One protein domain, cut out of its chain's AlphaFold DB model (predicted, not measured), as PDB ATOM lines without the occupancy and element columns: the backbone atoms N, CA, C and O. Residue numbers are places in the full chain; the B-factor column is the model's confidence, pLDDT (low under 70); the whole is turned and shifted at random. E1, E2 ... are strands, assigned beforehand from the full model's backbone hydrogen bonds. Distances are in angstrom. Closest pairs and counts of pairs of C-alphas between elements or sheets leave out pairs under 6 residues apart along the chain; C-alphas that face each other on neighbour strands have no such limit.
ATOM      1  N   SER A  43      -2.329  -3.202 -16.399       85.38
ATOM      2  CA  SER A  43      -3.598  -3.934 -16.469       85.38
ATOM      3  C   SER A  43      -4.035  -3.934 -17.934       85.38
ATOM      4  O   SER A  43      -3.757  -2.971 -18.662       85.38
ATOM      5  N   THR A  44      -4.647  -5.018 -18.401       84.94
ATOM      6  CA  THR A  44      -5.012  -5.188 -19.812       84.94
ATOM      7  C   THR A  44      -6.450  -5.665 -19.957       84.94
ATOM      8  O   THR A  44      -7.026  -6.233 -19.028       84.94
ATOM      9  N   ARG A  45      -7.042  -5.426 -21.127       86.38
ATOM     10  CA  ARG A  45      -8.309  -6.045 -21.529       86.38
ATOM     11  C   ARG A  45      -8.294  -6.401 -23.009       86.38
ATOM     12  O   ARG A  45      -7.628  -5.738 -23.806       86.38
ATOM     13  N   LYS A  46      -9.007  -7.467 -23.361       87.62
ATOM     14  CA  LYS A  46      -9.115  -7.984 -24.727       87.62
ATOM     15  C   LYS A  46     -10.371  -7.442 -25.393       87.62
ATOM     16  O   LYS A  46     -11.370  -7.200 -24.712       87.62
ATOM     17  N   CYS A  47     -10.332  -7.294 -26.710       86.94
ATOM     18  CA  CYS A  47     -11.566  -7.168 -27.468       86.94
ATOM     19  C   CYS A  47     -12.265  -8.534 -27.535       86.94
ATOM     20  O   CYS A  47     -11.594  -9.545 -27.750       86.94
ATOM     21  N   LEU A  48     -13.582  -8.564 -27.328       84.75
ATOM     22  CA  LEU A  48     -14.413  -9.760 -27.496       84.75
ATOM     23  C   LEU A  48     -15.093  -9.769 -28.873       84.75
ATOM     24  O   LEU A  48     -15.161 -10.819 -29.503       84.75
ATOM     25  N   SER A  49     -15.507  -8.602 -29.383       84.12
ATOM     26  CA  SER A  49     -16.208  -8.490 -30.674       84.12
ATOM     27  C   SER A  49     -15.324  -8.726 -31.911       84.12
ATOM     28  O   SER A  49     -15.834  -9.100 -32.962       84.12
ATOM     29  N   ASP A  50     -14.009  -8.493 -31.820       80.25
ATOM     30  CA  ASP A  50     -13.033  -8.801 -32.879       80.25
ATOM     31  C   ASP A  50     -11.639  -9.109 -32.281       80.25
ATOM     32  O   ASP A  50     -10.947  -8.190 -31.828       80.25
ATOM     33  N   PRO A  51     -11.175 -10.376 -32.317       75.06
ATOM     34  CA  PRO A  51      -9.833 -10.771 -31.871       75.06
ATOM     35  C   PRO A  51      -8.668 -10.112 -32.632       75.06
ATOM     36  O   PRO A  51      -7.522 -10.204 -32.190       75.06
ATOM     37  N   SER A  52      -8.934  -9.469 -33.773       74.81
ATOM     38  CA  SER A  52      -7.943  -8.723 -34.564       74.81
ATOM     39  C   SER A  52      -7.576  -7.376 -33.927       74.81
ATOM     40  O   SER A  52      -6.507  -6.829 -34.217       74.81
ATOM     41  N   ILE A  53      -8.445  -6.827 -33.069       80.69
ATOM     42  CA  ILE A  53      -8.230  -5.537 -32.409       80.69
ATOM     43  C   ILE A  53      -7.240  -5.711 -31.252       80.69
ATOM     44  O   ILE A  53      -7.393  -6.569 -30.382       80.69
ATOM     45  N   LEU A  54      -6.209  -4.863 -31.229       78.75
ATOM     46  CA  LEU A  54      -5.161  -4.912 -30.210       78.75
ATOM     47  C   LEU A  54      -5.725  -4.675 -28.800       78.75
ATOM     48  O   LEU A  54      -6.412  -3.685 -28.552       78.75
ATOM     49  N   ASN A  55      -5.345  -5.554 -27.867       81.69
ATOM     50  CA  ASN A  55      -5.673  -5.449 -26.444       81.69
ATOM     51  C   ASN A  55      -5.365  -4.047 -25.894       81.69
ATOM     52  O   ASN A  55      -4.244  -3.546 -26.036       81.69
ATOM     53  N   GLU A  56      -6.326  -3.442 -25.196       85.06
ATOM     54  CA  GLU A  56      -6.098  -2.172 -24.517       85.06
ATOM     55  C   GLU A  56      -5.205  -2.406 -23.291       85.06
ATOM     56  O   GLU A  56      -5.369  -3.379 -22.548       85.06
ATOM     57  N   THR A  57      -4.243  -1.510 -23.071       81.94
ATOM     58  CA  THR A  57      -3.304  -1.591 -21.946       81.94
ATOM     59  C   THR A  57      -3.309  -0.282 -21.170       81.94
ATOM     60  O   THR A  57      -3.267   0.803 -21.753       81.94
ATOM     61  N   LEU A  58      -3.370  -0.377 -19.843       83.06
ATOM     62  CA  LEU A  58      -3.461   0.770 -18.945       83.06
ATOM     63  C   LEU A  58      -2.447   0.630 -17.810       83.06
ATOM     64  O   LEU A  58      -2.299  -0.427 -17.197       83.06
ATOM     65  N   ILE A  59      -1.724   1.715 -17.532       80.75
ATOM     66  CA  ILE A  59      -0.642   1.724 -16.545       80.75
ATOM     67  C   ILE A  59      -1.242   1.763 -15.133       80.75
ATOM     68  O   ILE A  59      -1.625   2.824 -14.631       80.75
ATOM     69  N   CYS A  60      -1.279   0.611 -14.469       76.06
ATOM     70  CA  CYS A  60      -1.711   0.503 -13.082       76.06
ATOM     71  C   CYS A  60      -0.542   0.785 -12.128       76.06
ATOM     72  O   CYS A  60       0.192  -0.095 -11.683       76.06
ATOM     73  N   THR A  61      -0.348   2.068 -11.814       75.88
ATOM     74  CA  THR A  61       0.514   2.472 -10.692       75.88
ATOM     75  C   THR A  61      -0.271   2.422  -9.372       75.88
ATOM     76  O   THR A  61      -1.114   1.548  -9.178       75.88
ATOM     77  N   LYS A  62      -0.012   3.330  -8.421       75.56
ATOM     78  CA  LYS A  62      -0.859   3.421  -7.225       75.56
ATOM     79  C   LYS A  62      -2.275   3.808  -7.655       75.56
ATOM     80  O   LYS A  62      -2.440   4.757  -8.420       75.56
ATOM     81  N   CYS A  63      -3.268   3.091  -7.134       79.94
ATOM     82  CA  CYS A  63      -4.669   3.411  -7.364       79.94
ATOM     83  C   CYS A  63      -4.956   4.836  -6.882       79.94
ATOM     84  O   CYS A  63      -4.679   5.179  -5.728       79.94
ATOM     85  N   ASP A  64      -5.475   5.654  -7.788       78.75
ATOM     86  CA  ASP A  64      -5.856   7.034  -7.528       78.75
ATOM     87  C   ASP A  64      -7.261   7.090  -6.893       78.75
ATOM     88  O   ASP A  64      -7.856   6.082  -6.498       78.75
ATOM     89  N   LYS A  65      -7.811   8.301  -6.770       85.12
ATOM     90  CA  LYS A  65      -9.210   8.515  -6.373       85.12
ATOM     91  C   LYS A  65     -10.194   7.743  -7.273       85.12
ATOM     92  O   LYS A  65      -9.900   7.411  -8.421       85.12
ATOM     93  N   TRP A  66     -11.408   7.533  -6.768       86.94
ATOM     94  CA  TRP A  66     -12.517   7.003  -7.562       86.94
ATOM     95  C   TRP A  66     -12.799   7.846  -8.815       86.94
ATOM     96  O   TRP A  66     -12.720   9.078  -8.774       86.94
ATOM     97  N   GLY A  67     -13.174   7.171  -9.905       87.62
ATOM     98  CA  GLY A  67     -13.746   7.802 -11.090       87.62
ATOM     99  C   GLY A  67     -15.167   8.336 -10.861       87.62
ATOM    100  O   GLY A  67     -15.703   8.320  -9.748       87.62
ATOM    101  N   VAL A  68     -15.776   8.815 -11.945       88.12
ATOM    102  CA  VAL A  68     -17.177   9.261 -11.967       88.12
ATOM    103  C   VAL A  68     -18.105   8.048 -11.794       88.12
ATOM    104  O   VAL A  68     -17.757   6.942 -12.207       88.12
ATOM    105  N   TRP A  69     -19.264   8.247 -11.161       88.12
ATOM    106  CA  TRP A  69     -20.341   7.253 -11.155       88.12
ATOM    107  C   TRP A  69     -20.935   7.084 -12.557       88.12
ATOM    108  O   TRP A  69     -21.056   8.058 -13.299       88.12
ATOM    109  N   SER A  70     -21.338   5.860 -12.889       89.31
ATOM    110  CA  SER A  70     -22.243   5.595 -14.001       89.31
ATOM    111  C   SER A  70     -23.581   6.310 -13.799       89.31
ATOM    112  O   SER A  70     -23.943   6.717 -12.690       89.31
ATOM    113  N   GLU A  71     -24.361   6.374 -14.873       88.19
ATOM    114  CA  GLU A  71     -25.808   6.567 -14.785       88.19
ATOM    115  C   GLU A  71     -26.430   5.510 -13.854       88.19
ATOM    116  O   GLU A  71     -25.904   4.396 -13.732       88.19
ATOM    117  N   CYS A  72     -27.545   5.851 -13.203       87.69
ATOM    118  CA  CYS A  72     -28.337   4.876 -12.461       87.69
ATOM    119  C   CYS A  72     -29.151   4.036 -13.456       87.69
ATOM    120  O   CYS A  72     -29.906   4.594 -14.253       87.69
ATOM    121  N   LYS A  73     -28.987   2.711 -13.431       82.75
ATOM    122  CA  LYS A  73     -29.722   1.746 -14.262       82.75
ATOM    123  C   LYS A  73     -30.182   0.594 -13.374       82.75
ATOM    124  O   LYS A  73     -29.414   0.107 -12.552       82.75
ATOM    125  N   ASN A  74     -31.445   0.193 -13.508       82.25
ATOM    126  CA  ASN A  74     -32.065  -0.906 -12.753       82.25
ATOM    127  C   ASN A  74     -31.824  -0.826 -11.226       82.25
ATOM    128  O   ASN A  74     -31.507  -1.822 -10.580       82.25
ATOM    129  N   GLY A  75     -31.917   0.378 -10.648       83.50
ATOM    130  CA  GLY A  75     -31.709   0.603  -9.212       83.50
ATOM    131  C   GLY A  75     -30.243   0.639  -8.744       83.50
ATOM    132  O   GLY A  75     -29.980   0.671  -7.540       83.50
ATOM    133  N   LYS A  76     -29.269   0.600  -9.665       84.06
ATOM    134  CA  LYS A  76     -27.830   0.523  -9.368       84.06
ATOM    135  C   LYS A  76     -26.993   1.513 -10.176       84.06
ATOM    136  O   LYS A  76     -27.311   1.862 -11.310       84.06
ATOM    137  N   LYS A  77     -25.857   1.912  -9.607       88.75
ATOM    138  CA  LYS A  77     -24.778   2.651 -10.281       88.75
ATOM    139  C   LYS A  77     -23.420   2.110  -9.836       88.75
ATOM    140  O   LYS A  77     -23.275   1.638  -8.709       88.75
ATOM    141  N   HIS A  78     -22.410   2.222 -10.690       89.62
ATOM    142  CA  HIS A  78     -21.063   1.711 -10.429       89.62
ATOM    143  C   HIS A  78     -19.983   2.757 -10.732       89.62
ATOM    144  O   HIS A  78     -20.202   3.705 -11.486       89.62
ATOM    145  N   ARG A  79     -18.788   2.599 -10.160       88.81
ATOM    146  CA  ARG A  79     -17.582   3.344 -10.568       88.81
ATOM    147  C   ARG A  79     -16.323   2.513 -10.375       88.81
ATOM    148  O   ARG A  79     -16.267   1.653  -9.500       88.81
ATOM    149  N   LYS A  80     -15.303   2.799 -11.181       89.38
ATOM    150  CA  LYS A  80     -13.993   2.132 -11.151       89.38
ATOM    151  C   LYS A  80     -12.930   3.072 -10.552       89.38
ATOM    152  O   LYS A  80     -13.088   4.298 -10.600       89.38
ATOM    153  N   ALA A  81     -11.885   2.534  -9.923       86.94
ATOM    154  CA  ALA A  81     -10.791   3.348  -9.380       86.94
ATOM    155  C   ALA A  81      -9.848   3.825 -10.500       86.94
ATOM    156  O   ALA A  81      -9.510   3.062 -11.406       86.94
ATOM    157  N   ILE A  82      -9.394   5.083 -10.448       83.94
ATOM    158  CA  ILE A  82      -8.448   5.606 -11.445       83.94
ATOM    159  C   ILE A  82      -7.104   4.868 -11.290       83.94
ATOM    160  O   ILE A  82      -6.669   4.570 -10.177       83.94
ATOM    161  N   ASN A  83      -6.481   4.514 -12.416       82.19
ATOM    162  CA  ASN A  83      -5.326   3.609 -12.543       82.19
ATOM    163  C   ASN A  83      -5.553   2.154 -12.069       82.19
ATOM    164  O   ASN A  83      -4.679   1.323 -12.275       82.19
ATOM    165  N   CYS A  84      -6.699   1.808 -11.474       85.88
ATOM    166  CA  CYS A  84      -7.003   0.449 -11.009       85.88
ATOM    167  C   CYS A  84      -8.429   0.032 -11.416       85.88
ATOM    168  O   CYS A  84      -9.296  -0.126 -10.554       85.88
ATOM    169  N   PRO A  85      -8.706  -0.128 -12.727       82.56
ATOM    170  CA  PRO A  85     -10.064  -0.344 -13.231       82.56
ATOM    171  C   PRO A  85     -10.672  -1.711 -12.863       82.56
ATOM    172  O   PRO A  85     -11.891  -1.865 -12.921       82.56
ATOM    173  N   PHE A  86      -9.846  -2.669 -12.434       82.56
ATOM    174  CA  PHE A  86     -10.236  -3.950 -11.825       82.56
ATOM    175  C   PHE A  86     -10.818  -3.804 -10.398       82.56
ATOM    176  O   PHE A  86     -11.342  -4.764  -9.839       82.56
ATOM    177  N   ILE A  87     -10.740  -2.608  -9.794       82.44
ATOM    178  CA  ILE A  87     -11.423  -2.269  -8.539       82.44
ATOM    179  C   ILE A  87     -12.699  -1.497  -8.889       82.44
ATOM    180  O   ILE A  87     -12.644  -0.307  -9.230       82.44
ATOM    181  N   LYS A  88     -13.849  -2.169  -8.789       88.12
ATOM    182  CA  LYS A  88     -15.183  -1.592  -9.022       88.12
ATOM    183  C   LYS A  88     -15.953  -1.477  -7.702       88.12
ATOM    184  O   LYS A  88     -15.833  -2.330  -6.828       88.12
ATOM    185  N   VAL A  89     -16.725  -0.404  -7.536       87.62
ATOM    186  CA  VAL A  89     -17.682  -0.253  -6.429       87.62
ATOM    187  C   VAL A  89     -19.072   0.030  -6.981       87.62
ATOM    188  O   VAL A  89     -19.231   0.921  -7.819       87.62
ATOM    189  N   GLU A  90     -20.058  -0.724  -6.506       86.62
ATOM    190  CA  GLU A  90     -21.483  -0.542  -6.801       86.62
ATOM    191  C   GLU A  90     -22.202   0.118  -5.623       86.62
ATOM    192  O   GLU A  90     -21.814  -0.070  -4.469       86.62
ATOM    193  N   GLN A  91     -23.253   0.881  -5.922       85.56
ATOM    194  CA  GLN A  91     -24.146   1.500  -4.946       85.56
ATOM    195  C   GLN A  91     -25.594   1.439  -5.454       85.56
ATOM    196  O   GLN A  91     -25.851   1.688  -6.634       85.56
ATOM    197  N   GLU A  92     -26.538   1.168  -4.552       85.56
ATOM    198  CA  GLU A  92     -27.979   1.327  -4.795       85.56
ATOM    199  C   GLU A  92     -28.333   2.801  -5.102       85.56
ATOM    200  O   GLU A  92     -27.774   3.741  -4.522       85.56
ATOM    201  N   CYS A  93     -29.257   3.025  -6.032       83.44
ATOM    202  CA  CYS A  93     -29.797   4.343  -6.358       83.44
ATOM    203  C   CYS A  93     -31.243   4.224  -6.835       83.44
ATOM    204  O   CYS A  93     -31.556   3.377  -7.664       83.44
ATOM    205  N   ASP A  94     -32.119   5.083  -6.331       76.56
ATOM    206  CA  ASP A  94     -33.518   5.097  -6.747       76.56
ATOM    207  C   ASP A  94     -33.653   5.788  -8.117       76.56
ATOM    208  O   ASP A  94     -33.034   6.825  -8.367       76.56
ATOM    209  N   VAL A  95     -34.427   5.179  -9.022       63.03
ATOM    210  CA  VAL A  95     -34.682   5.698 -10.383       63.03
ATOM    211  C   VAL A  95     -35.964   6.543 -10.421       63.03
ATOM    212  O   VAL A  95     -36.103   7.426 -11.266       63.03
ATOM    213  N   ASP A  96     -36.885   6.298  -9.485       61.56
ATOM    214  CA  ASP A  96     -38.247   6.825  -9.504       61.56
ATOM    215  C   ASP A  96     -38.465   7.991  -8.521       61.56
ATOM    216  O   ASP A  96     -38.585   7.790  -7.312       61.56
ATOM    217  N   ASN A  97     -38.703   9.177  -9.096       51.62
ATOM    218  CA  ASN A  97     -39.193  10.426  -8.480       51.62
ATOM    219  C   ASN A  97     -38.176  11.328  -7.750       51.62
ATOM    220  O   ASN A  97     -37.071  10.937  -7.379       51.62
ATOM    221  N   ASN A 107     -25.297   1.174   0.823       61.53
ATOM    222  CA  ASN A 107     -24.685  -0.131   0.632       61.53
ATOM    223  C   ASN A 107     -23.691  -0.034  -0.537       61.53
ATOM    224  O   ASN A 107     -24.068  -0.135  -1.702       61.53
ATOM    225  N   ASN A 108     -22.421   0.222  -0.216       71.38
ATOM    226  CA  ASN A 108     -21.335   0.259  -1.193       71.38
ATOM    227  C   ASN A 108     -20.632  -1.105  -1.238       71.38
ATOM    228  O   ASN A 108     -19.882  -1.440  -0.317       71.38
ATOM    229  N   TYR A 109     -20.830  -1.867  -2.311       79.12
ATOM    230  CA  TYR A 109     -20.184  -3.165  -2.520       79.12
ATOM    231  C   TYR A 109     -18.901  -2.972  -3.330       79.12
ATOM    232  O   TYR A 109     -18.961  -2.519  -4.471       79.12
ATOM    233  N   ILE A 110     -17.736  -3.265  -2.739       80.75
ATOM    234  CA  ILE A 110     -16.434  -3.175  -3.419       80.75
ATOM    235  C   ILE A 110     -16.043  -4.565  -3.911       80.75
ATOM    236  O   ILE A 110     -15.863  -5.475  -3.103       80.75
ATOM    237  N   TYR A 111     -15.850  -4.687  -5.219       79.38
ATOM    238  CA  TYR A 111     -15.365  -5.893  -5.874       79.38
ATOM    239  C   TYR A 111     -13.925  -5.679  -6.338       79.38
ATOM    240  O   TYR A 111     -13.555  -4.607  -6.833       79.38
ATOM    241  N   PHE A 112     -13.127  -6.729  -6.189       74.31
ATOM    242  CA  PHE A 112     -11.801  -6.835  -6.768       74.31
ATOM    243  C   PHE A 112     -11.867  -7.965  -7.780       74.31
ATOM    244  O   PHE A 112     -12.061  -9.110  -7.381       74.31
ATOM    245  N   ASN A 113     -11.690  -7.648  -9.059       61.56
ATOM    246  CA  ASN A 113     -11.432  -8.673 -10.058       61.56
ATOM    247  C   ASN A 113     -10.014  -9.203  -9.807       61.56
ATOM    248  O   ASN A 113      -9.020  -8.625 -10.250       61.56
TER     249      ASN A 113
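AT A GLANCE: This is residues 43 to 97 and 107 to 113 of the 541 residues of the protein "Merozoite TRAP-like protein" of Plasmodium gaboni (UniProt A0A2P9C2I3). A thin hairpin, E1 and E2, and a small three-strand sheet form two separate pieces; residues 48 to 53 of the hairpin's loop stick out. The 62 printed residues are all strand in class, with 27 in five named strands, E1 to E5 along the chain, and no named helix. The antiparallel sheet has the order E3, E4, E5. The whole is loose, with a radius of gyration of the C-alphas of 14.3 A and spans of 44 by 30 by 17 A.

HOW THE PARTS SIT: E1, residues 43 to 45, and E2, residues 56 to 59, are antiparallel at 167 degrees, with N 43 and O 58 2.9 A apart. E3, residues 76 to 81, and E4, residues 84 to 92, form a hairpin; N 79 and O 89 are 2.9 A apart. E4 bends by 57 degrees at residue 87. E5, residues 108 to 112, is antiparallel to E4, with N 90 and O 109 2.9 A apart. E2 and E3 are apart.

IN THESE COORDINATES: E1 begins at C-alpha 43 (-3.598, -3.934, -16.469). E4 is 21.9 A long and E3 17.3 A. E5 ends at C-alpha 112 (-11.801, -6.835, -6.768).

THE WHOLE: Residues 98 to 106 are not printed, a gap of 20.1 A between C-alphas 97 and 107. The link from E2 to E3 is long. Residues 95 to 97, 107 and 113 have pLDDT under 70.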